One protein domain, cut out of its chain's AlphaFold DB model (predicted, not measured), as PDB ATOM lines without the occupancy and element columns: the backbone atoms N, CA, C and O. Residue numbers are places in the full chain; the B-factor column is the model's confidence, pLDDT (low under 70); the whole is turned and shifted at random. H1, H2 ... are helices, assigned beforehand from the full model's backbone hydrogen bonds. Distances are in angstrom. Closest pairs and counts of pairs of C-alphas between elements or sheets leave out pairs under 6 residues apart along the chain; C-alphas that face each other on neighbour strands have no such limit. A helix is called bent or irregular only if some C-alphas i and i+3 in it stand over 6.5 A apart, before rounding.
ATOM      1  N   TRP A  11      -6.418 -23.888  54.499       86.69
ATOM      2  CA  TRP A  11      -6.651 -24.905  55.529       86.69
ATOM      3  C   TRP A  11      -5.407 -25.768  55.762       86.69
ATOM      4  O   TRP A  11      -5.003 -26.003  56.896       86.69
ATOM      5  N   ILE A  12      -4.764 -26.206  54.677       85.69
ATOM      6  CA  ILE A  12      -3.560 -27.042  54.741       85.69
ATOM      7  C   ILE A  12      -2.422 -26.275  55.418       85.69
ATOM      8  O   ILE A  12      -1.694 -26.840  56.229       85.69
ATOM      9  N   GLU A  13      -2.264 -24.992  55.098       87.75
ATOM     10  CA  GLU A  13      -1.254 -24.131  55.719       87.75
ATOM     11  C   GLU A  13      -1.532 -23.898  57.203       87.75
ATOM     12  O   GLU A  13      -0.603 -23.973  58.000       87.75
ATOM     13  N   TYR A  14      -2.793 -23.693  57.591       87.94
ATOM     14  CA  TYR A  14      -3.197 -23.598  58.993       87.94
ATOM     15  C   TYR A  14      -2.854 -24.875  59.771       87.94
ATOM     16  O   TYR A  14      -2.174 -24.808  60.791       87.94
ATOM     17  N   VAL A  15      -3.232 -26.046  59.251       84.25
ATOM     18  CA  VAL A  15      -2.950 -27.342  59.891       84.25
ATOM     19  C   VAL A  15      -1.445 -27.626  59.981       84.25
ATOM     20  O   VAL A  15      -0.978 -28.206  60.956       84.25
ATOM     21  N   LYS A  16      -0.649 -27.193  58.998       85.44
ATOM     22  CA  LYS A  16       0.811 -27.375  59.014       85.44
ATOM     23  C   LYS A  16       1.549 -26.489  60.022       85.44
ATOM     24  O   LYS A  16       2.713 -26.762  60.287       85.44
ATOM     25  N   ARG A  17       0.916 -25.444  60.570       88.38
ATOM     26  CA  ARG A  17       1.523 -24.588  61.610       88.38
ATOM     27  C   ARG A  17       1.586 -25.263  62.980       88.38
ATOM     28  O   ARG A  17       2.316 -24.793  63.845       88.38
ATOM     29  N   PHE A  18       0.827 -26.335  63.194       86.38
ATOM     30  CA  PHE A  18       0.876 -27.081  64.445       86.38
ATOM     31  C   PHE A  18       2.112 -27.988  64.460       86.38
ATOM     32  O   PHE A  18       2.151 -28.996  63.762       86.38
ATOM     33  N   ASP A  19       3.098 -27.646  65.291       79.31
ATOM     34  CA  ASP A  19       4.298 -28.468  65.544       79.31
ATOM     35  C   ASP A  19       4.190 -29.274  66.854       79.31
ATOM     36  O   ASP A  19       5.146 -29.849  67.371       79.31
ATOM     37  N   GLN A  20       2.990 -29.326  67.435       84.88
ATOM     38  CA  GLN A  20       2.765 -30.117  68.631       84.88
ATOM     39  C   GLN A  20       2.891 -31.603  68.289       84.88
ATOM     40  O   GLN A  20       2.059 -32.181  67.584       84.88
ATOM     41  N   GLN A  21       3.923 -32.241  68.839       80.94
ATOM     42  CA  GLN A  21       4.136 -33.671  68.688       80.94
ATOM     43  C   GLN A  21       3.041 -34.459  69.426       80.94
ATOM     44  O   GLN A  21       3.168 -34.814  70.594       80.94
ATOM     45  N   VAL A  22       1.950 -34.761  68.721       84.38
ATOM     46  CA  VAL A  22       0.833 -35.587  69.216       84.38
ATOM     47  C   VAL A  22       1.137 -37.090  69.182       84.38
ATOM     48  O   VAL A  22       0.480 -37.887  69.853       84.38
ATOM     49  N   ILE A  23       2.140 -37.503  68.402       86.69
ATOM     50  CA  ILE A  23       2.564 -38.898  68.260       86.69
ATOM     51  C   ILE A  23       4.078 -38.958  68.418       86.69
ATOM     52  O   ILE A  23       4.812 -38.320  67.665       86.69
ATOM     53  N   SER A  24       4.552 -39.769  69.366       92.31
ATOM     54  CA  SER A  24       5.988 -39.980  69.531       92.31
ATOM     55  C   SER A  24       6.599 -40.645  68.286       92.31
ATOM     56  O   SER A  24       5.941 -41.474  67.641       92.31
ATOM     57  N   PRO A  25       7.874 -40.376  67.956       90.94
ATOM     58  CA  PRO A  25       8.514 -40.939  66.766       90.94
ATOM     59  C   PRO A  25       8.467 -42.473  66.731       90.94
ATOM     60  O   PRO A  25       8.247 -43.083  65.683       90.94
ATOM     61  N   MET A  26       8.596 -43.114  67.896       94.56
ATOM     62  CA  MET A  26       8.530 -44.570  68.015       94.56
ATOM     63  C   MET A  26       7.120 -45.116  67.753       94.56
ATOM     64  O   MET A  26       6.974 -46.142  67.084       94.56
ATOM     65  N   LYS A  27       6.074 -44.417  68.216       93.38
ATOM     66  CA  LYS A  27       4.677 -44.775  67.932       93.38
ATOM     67  C   LYS A  27       4.365 -44.612  66.444       93.38
ATOM     68  O   LYS A  27       3.765 -45.509  65.858       93.38
ATOM     69  N   LEU A  28       4.847 -43.538  65.814       91.75
ATOM     70  CA  LEU A  28       4.716 -43.327  64.370       91.75
ATOM     71  C   LEU A  28       5.382 -44.456  63.571       91.75
ATOM     72  O   LEU A  28       4.774 -45.002  62.652       91.75
ATOM     73  N   LYS A  29       6.608 -44.842  63.946       92.50
ATOM     74  CA  LYS A  29       7.351 -45.932  63.295       92.50
ATOM     75  C   LYS A  29       6.596 -47.261  63.375       92.50
ATOM     76  O   LYS A  29       6.505 -47.964  62.373       92.50
ATOM     77  N   ARG A  30       6.004 -47.578  64.533       94.44
ATOM     78  CA  ARG A  30       5.174 -48.782  64.711       94.44
ATOM     79  C   ARG A  30       3.912 -48.751  63.854       94.44
ATOM     80  O   ARG A  30       3.602 -49.752  63.225       94.44
ATOM     81  N   ILE A  31       3.203 -47.620  63.805       90.69
ATOM     82  CA  ILE A  31       1.990 -47.484  62.984       90.69
ATOM     83  C   ILE A  31       2.319 -47.718  61.506       90.69
ATOM     84  O   ILE A  31       1.645 -48.518  60.865       90.69
ATOM     85  N   LYS A  32       3.381 -47.089  60.987       87.56
ATOM     86  CA  LYS A  32       3.832 -47.307  59.602       87.56
ATOM     87  C   LYS A  32       4.137 -48.778  59.330       87.56
ATOM     88  O   LYS A  32       3.598 -49.334  58.383       87.56
ATOM     89  N   TYR A  33       4.917 -49.413  60.205       89.38
ATOM     90  CA  TYR A  33       5.261 -50.828  60.072       89.38
ATOM     91  C   TYR A  33       4.022 -51.730  60.025       89.38
ATOM     92  O   TYR A  33       3.914 -52.562  59.132       89.38
ATOM     93  N   ARG A  34       3.062 -51.538  60.939       89.94
ATOM     94  CA  ARG A  34       1.824 -52.332  60.962       89.94
ATOM     95  C   ARG A  34       1.011 -52.153  59.686       89.94
ATOM     96  O   ARG A  34       0.550 -53.135  59.122       89.94
ATOM     97  N   ILE A  35       0.870 -50.919  59.201       84.69
ATOM     98  CA  ILE A  35       0.176 -50.670  57.933       84.69
ATOM     99  C   ILE A  35       0.882 -51.420  56.801       84.69
ATOM    100  O   ILE A  35       0.247 -52.178  56.084       84.69
ATOM    101  N   GLU A  36       2.197 -51.255  56.677       80.50
ATOM    102  CA  GLU A  36       2.991 -51.816  55.579       80.50
ATOM    103  C   GLU A  36       3.115 -53.339  55.593       80.50
ATOM    104  O   GLU A  36       3.287 -53.931  54.530       80.50
ATOM    105  N   LYS A  37       3.110 -53.965  56.774       80.94
ATOM    106  CA  LYS A  37       3.471 -55.380  56.938       80.94
ATOM    107  C   LYS A  37       2.349 -56.265  57.452       80.94
ATOM    108  O   LYS A  37       2.378 -57.454  57.167       80.94
ATOM    109  N   GLU A  38       1.402 -55.713  58.204       77.12
ATOM    110  CA  GLU A  38       0.318 -56.487  58.825       77.12
ATOM    111  C   GLU A  38      -1.044 -56.209  58.180       77.12
ATOM    112  O   GLU A  38      -1.876 -57.103  58.118       77.12
ATOM    113  N   VAL A  39      -1.296 -54.972  57.730       73.88
ATOM    114  CA  VAL A  39      -2.606 -54.560  57.186       73.88
ATOM    115  C   VAL A  39      -2.621 -54.587  55.662       73.88
ATOM    116  O   VAL A  39      -3.622 -54.957  55.052       73.88
ATOM    117  N   LEU A  40      -1.525 -54.172  55.028       69.44
ATOM    118  CA  LEU A  40      -1.386 -54.246  53.582       69.44
ATOM    119  C   LEU A  40      -1.018 -55.676  53.182       69.44
ATOM    120  O   LEU A  40       0.150 -56.058  53.177       69.44
ATOM    121  N   GLU A  41      -2.031 -56.451  52.806       64.38
ATOM    122  CA  GLU A  41      -1.852 -57.698  52.061       64.38
ATOM    123  C   GLU A  41      -1.089 -57.400  50.752       64.38
ATOM    124  O   GLU A  41      -1.520 -56.534  49.971       64.38
ATOM    125  N   PRO A  42       0.042 -58.080  50.474       62.94
ATOM    126  CA  PRO A  42       0.747 -57.943  49.208       62.94
ATOM    127  C   PRO A  42      -0.135 -58.455  48.064       62.94
ATOM    128  O   PRO A  42      -0.118 -59.627  47.700       62.94
ATOM    129  N   SER A  43      -0.918 -57.564  47.456       70.75
ATOM    130  CA  SER A  43      -1.693 -57.919  46.272       70.75
ATOM    131  C   SER A  43      -0.786 -57.924  45.041       70.75
ATOM    132  O   SER A  43       0.001 -56.997  44.812       70.75
ATOM    133  N   TRP A  44      -0.931 -58.950  44.203       67.81
ATOM    134  CA  TRP A  44      -0.190 -59.077  42.945       67.81
ATOM    135  C   TRP A  44      -0.379 -57.845  42.038       67.81
ATOM    136  O   TRP A  44       0.563 -57.372  41.403       67.81
ATOM    137  N   LYS A  45      -1.583 -57.256  42.064       73.88
ATOM    138  CA  LYS A  45      -1.931 -56.012  41.361       73.88
ATOM    139  C   LYS A  45      -1.148 -54.809  41.898       73.88
ATOM    140  O   LYS A  45      -0.598 -54.045  41.109       73.88
ATOM    141  N   THR A  46      -1.071 -54.652  43.219       77.25
ATOM    142  CA  THR A  46      -0.348 -53.542  43.864       77.25
ATOM    143  C   THR A  46       1.152 -53.651  43.606       77.25
ATOM    144  O   THR A  46       1.793 -52.650  43.294       77.25
ATOM    145  N   ASN A  47       1.706 -54.865  43.664       79.19
ATOM    146  CA  ASN A  47       3.123 -55.101  43.397       79.19
ATOM    147  C   ASN A  47       3.485 -54.809  41.931       79.19
ATOM    148  O   ASN A  47       4.478 -54.139  41.656       79.19
ATOM    149  N   ARG A  48       2.642 -55.239  40.983       83.88
ATOM    150  CA  ARG A  48       2.825 -54.931  39.559       83.88
ATOM    151  C   ARG A  48       2.825 -53.422  39.294       83.88
ATOM    152  O   ARG A  48       3.745 -52.932  38.646       83.88
ATOM    153  N   LEU A  49       1.850 -52.693  39.843       83.81
ATOM    154  CA  LEU A  49       1.772 -51.231  39.716       83.81
ATOM    155  C   LEU A  49       2.983 -50.533  40.349       83.81
ATOM    156  O   LEU A  49       3.517 -49.581  39.788       83.81
ATOM    157  N   HIS A  50       3.452 -51.019  41.500       84.50
ATOM    158  CA  HIS A  50       4.650 -50.486  42.143       84.50
ATOM    159  C   HIS A  50       5.895 -50.645  41.258       84.50
ATOM    160  O   HIS A  50       6.628 -49.678  41.051       84.50
ATOM    161  N   VAL A  51       6.108 -51.836  40.691       87.94
ATOM    162  CA  VAL A  51       7.228 -52.108  39.777       87.94
ATOM    163  C   VAL A  51       7.133 -51.262  38.503       87.94
ATOM    164  O   VAL A  51       8.151 -50.737  38.050       87.94
ATOM    165  N   GLU A  52       5.938 -51.091  37.933       89.06
ATOM    166  CA  GLU A  52       5.720 -50.218  36.769       89.06
ATOM    167  C   GLU A  52       6.083 -48.755  37.083       89.06
ATOM    168  O   GLU A  52       6.851 -48.148  36.334       89.06
ATOM    169  N   HIS A  53       5.648 -48.216  38.227       91.19
ATOM    170  CA  HIS A  53       6.005 -46.854  38.649       91.19
ATOM    171  C   HIS A  53       7.507 -46.676  38.914       91.19
ATOM    172  O   HIS A  53       8.069 -45.623  38.613       91.19
ATOM    173  N   LEU A  54       8.184 -47.690  39.468       91.00
ATOM    174  CA  LEU A  54       9.637 -47.641  39.654       91.00
ATOM    175  C   LEU A  54      10.374 -47.597  38.312       91.00
ATOM    176  O   LEU A  54      11.297 -46.801  38.152       91.00
ATOM    177  N   LYS A  55       9.944 -48.399  37.331       91.69
ATOM    178  CA  LYS A  55      10.522 -48.382  35.980       91.69
ATOM    179  C   LYS A  55      10.327 -47.032  35.294       91.69
ATOM    180  O   LYS A  55      11.276 -46.525  34.709       91.69
ATOM    181  N   GLN A  56       9.137 -46.439  35.399       90.25
ATOM    182  CA  GLN A  56       8.858 -45.110  34.841       90.25
ATOM    183  C   GLN A  56       9.780 -44.040  35.431       90.25
ATOM    184  O   GLN A  56      10.397 -43.296  34.678       90.25
ATOM    185  N   LYS A  57       9.977 -44.034  36.755       89.94
ATOM    186  CA  LYS A  57      10.905 -43.096  37.410       89.94
ATOM    187  C   LYS A  57      12.354 -43.257  36.960       89.94
ATOM    188  O   LYS A  57      13.071 -42.270  36.838       89.94
ATOM    189  N   GLU A  58      12.811 -44.487  36.748       87.62
ATOM    190  CA  GLU A  58      14.168 -44.735  36.249       87.62
ATOM    191  C   GLU A  58      14.337 -44.283  34.793       87.62
ATOM    192  O   GLU A  58      15.398 -43.785  34.424       87.62
ATOM    193  N   ILE A  59      13.288 -44.402  33.973       85.44
ATOM    194  CA  ILE A  59      13.275 -43.874  32.603       85.44
ATOM    195  C   ILE A  59      13.309 -42.343  32.624       85.44
ATOM    196  O   ILE A  59      14.168 -41.765  31.968       85.44
ATOM    197  N   GLU A  60      12.457 -41.698  33.427       79.62
ATOM    198  CA  GLU A  60      12.429 -40.237  33.590       79.62
ATOM    199  C   GLU A  60      13.791 -39.683  34.026       79.62
ATOM    200  O   GLU A  60      14.285 -38.709  33.456       79.62
ATOM    201  N   LYS A  61      14.452 -40.338  34.991       76.88
ATOM    202  CA  LYS A  61      15.811 -39.967  35.407       76.88
ATOM    203  C   LYS A  61      16.815 -40.066  34.262       76.88
ATOM    204  O   LYS A  61      17.616 -39.156  34.103       76.88
ATOM    205  N   LYS A  62      16.776 -41.143  33.472       73.38
ATOM    206  CA  LYS A  62      17.690 -41.340  32.334       73.38
ATOM    207  C   LYS A  62      17.441 -40.371  31.183       73.38
ATOM    208  O   LYS A  62      18.376 -40.080  30.461       73.38
ATOM    209  N   SER A  63      16.213 -39.887  31.005       65.94
ATOM    210  CA  SER A  63      15.888 -38.871  29.994       65.94
ATOM    211  C   SER A  63      16.206 -37.436  30.424       65.94
ATOM    212  O   SER A  63      16.133 -36.533  29.598       65.94
ATOM    213  N   THR A  64      16.514 -37.214  31.706       60.97
ATOM    214  CA  THR A  64      16.847 -35.886  32.260       60.97
ATOM    215  C   THR A  64      18.366 -35.689  32.422       60.97
ATOM    216  O   THR A  64      18.801 -34.639  32.891       60.97
TER     217      THR A  64
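This is residues 11 to 64 of the 65 residues of the protein "NERD domain protein" of Acinetobacter junii MTCC 11364 (UniProt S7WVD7). Three helices are strung along one open chain that makes a wide U with an empty middle: the longest helix, H3, is one arm, H2 is the base, and residues 17 to 24 with the small helix H1 make the other arm. No helix packs on another, and the parts are joined by their links alone. The printed part has 54 residues, with three named helices in the order H1, H2, H3 and no named strand; the class is all helix. The whole is extended, with a radius of gyration of the C-alphas of 17.2 A and spans of 40 by 33 by 20 A.

H3, residues 44 to 63, is the longest helix and touches no other. H2, residues 25 to 39, is apart from H3, with no C-alpha of the one within 8 A of the other. H1, residues 11 to 16, is apart from H2 and also from H3. Residues 11 to 64 stand free: no C-alpha 8 or more residues away along the chain comes within 10 A. In H1 and H3 every O i to N i+4 pair is within hydrogen-bond range; in H2, 10 of 11 are.

H3 measures 28.9 A from C-alpha 44 at (-0.190, -59.077, 42.945) to C-alpha 63 at (15.888, -38.871, 29.994). H2 measures 20.0 A and is neither bent nor irregular, but only just: C-alphas 36 and 39 are 6.4 A apart. H1 measures 8.6 A and begins at C-alpha 11, at (-6.651, -24.905, 55.529).

The two C-alphas farthest apart, of Val 22 and Ser 63, are 42.1 A apart. The printed part has no cut. The link from H2 to H3 is tight, that from H1 to H2 short, and no link is long. The mean pLDDT of the printed part is 83.2; residues 40 to 42, 44 and 63 to 64 are under 70.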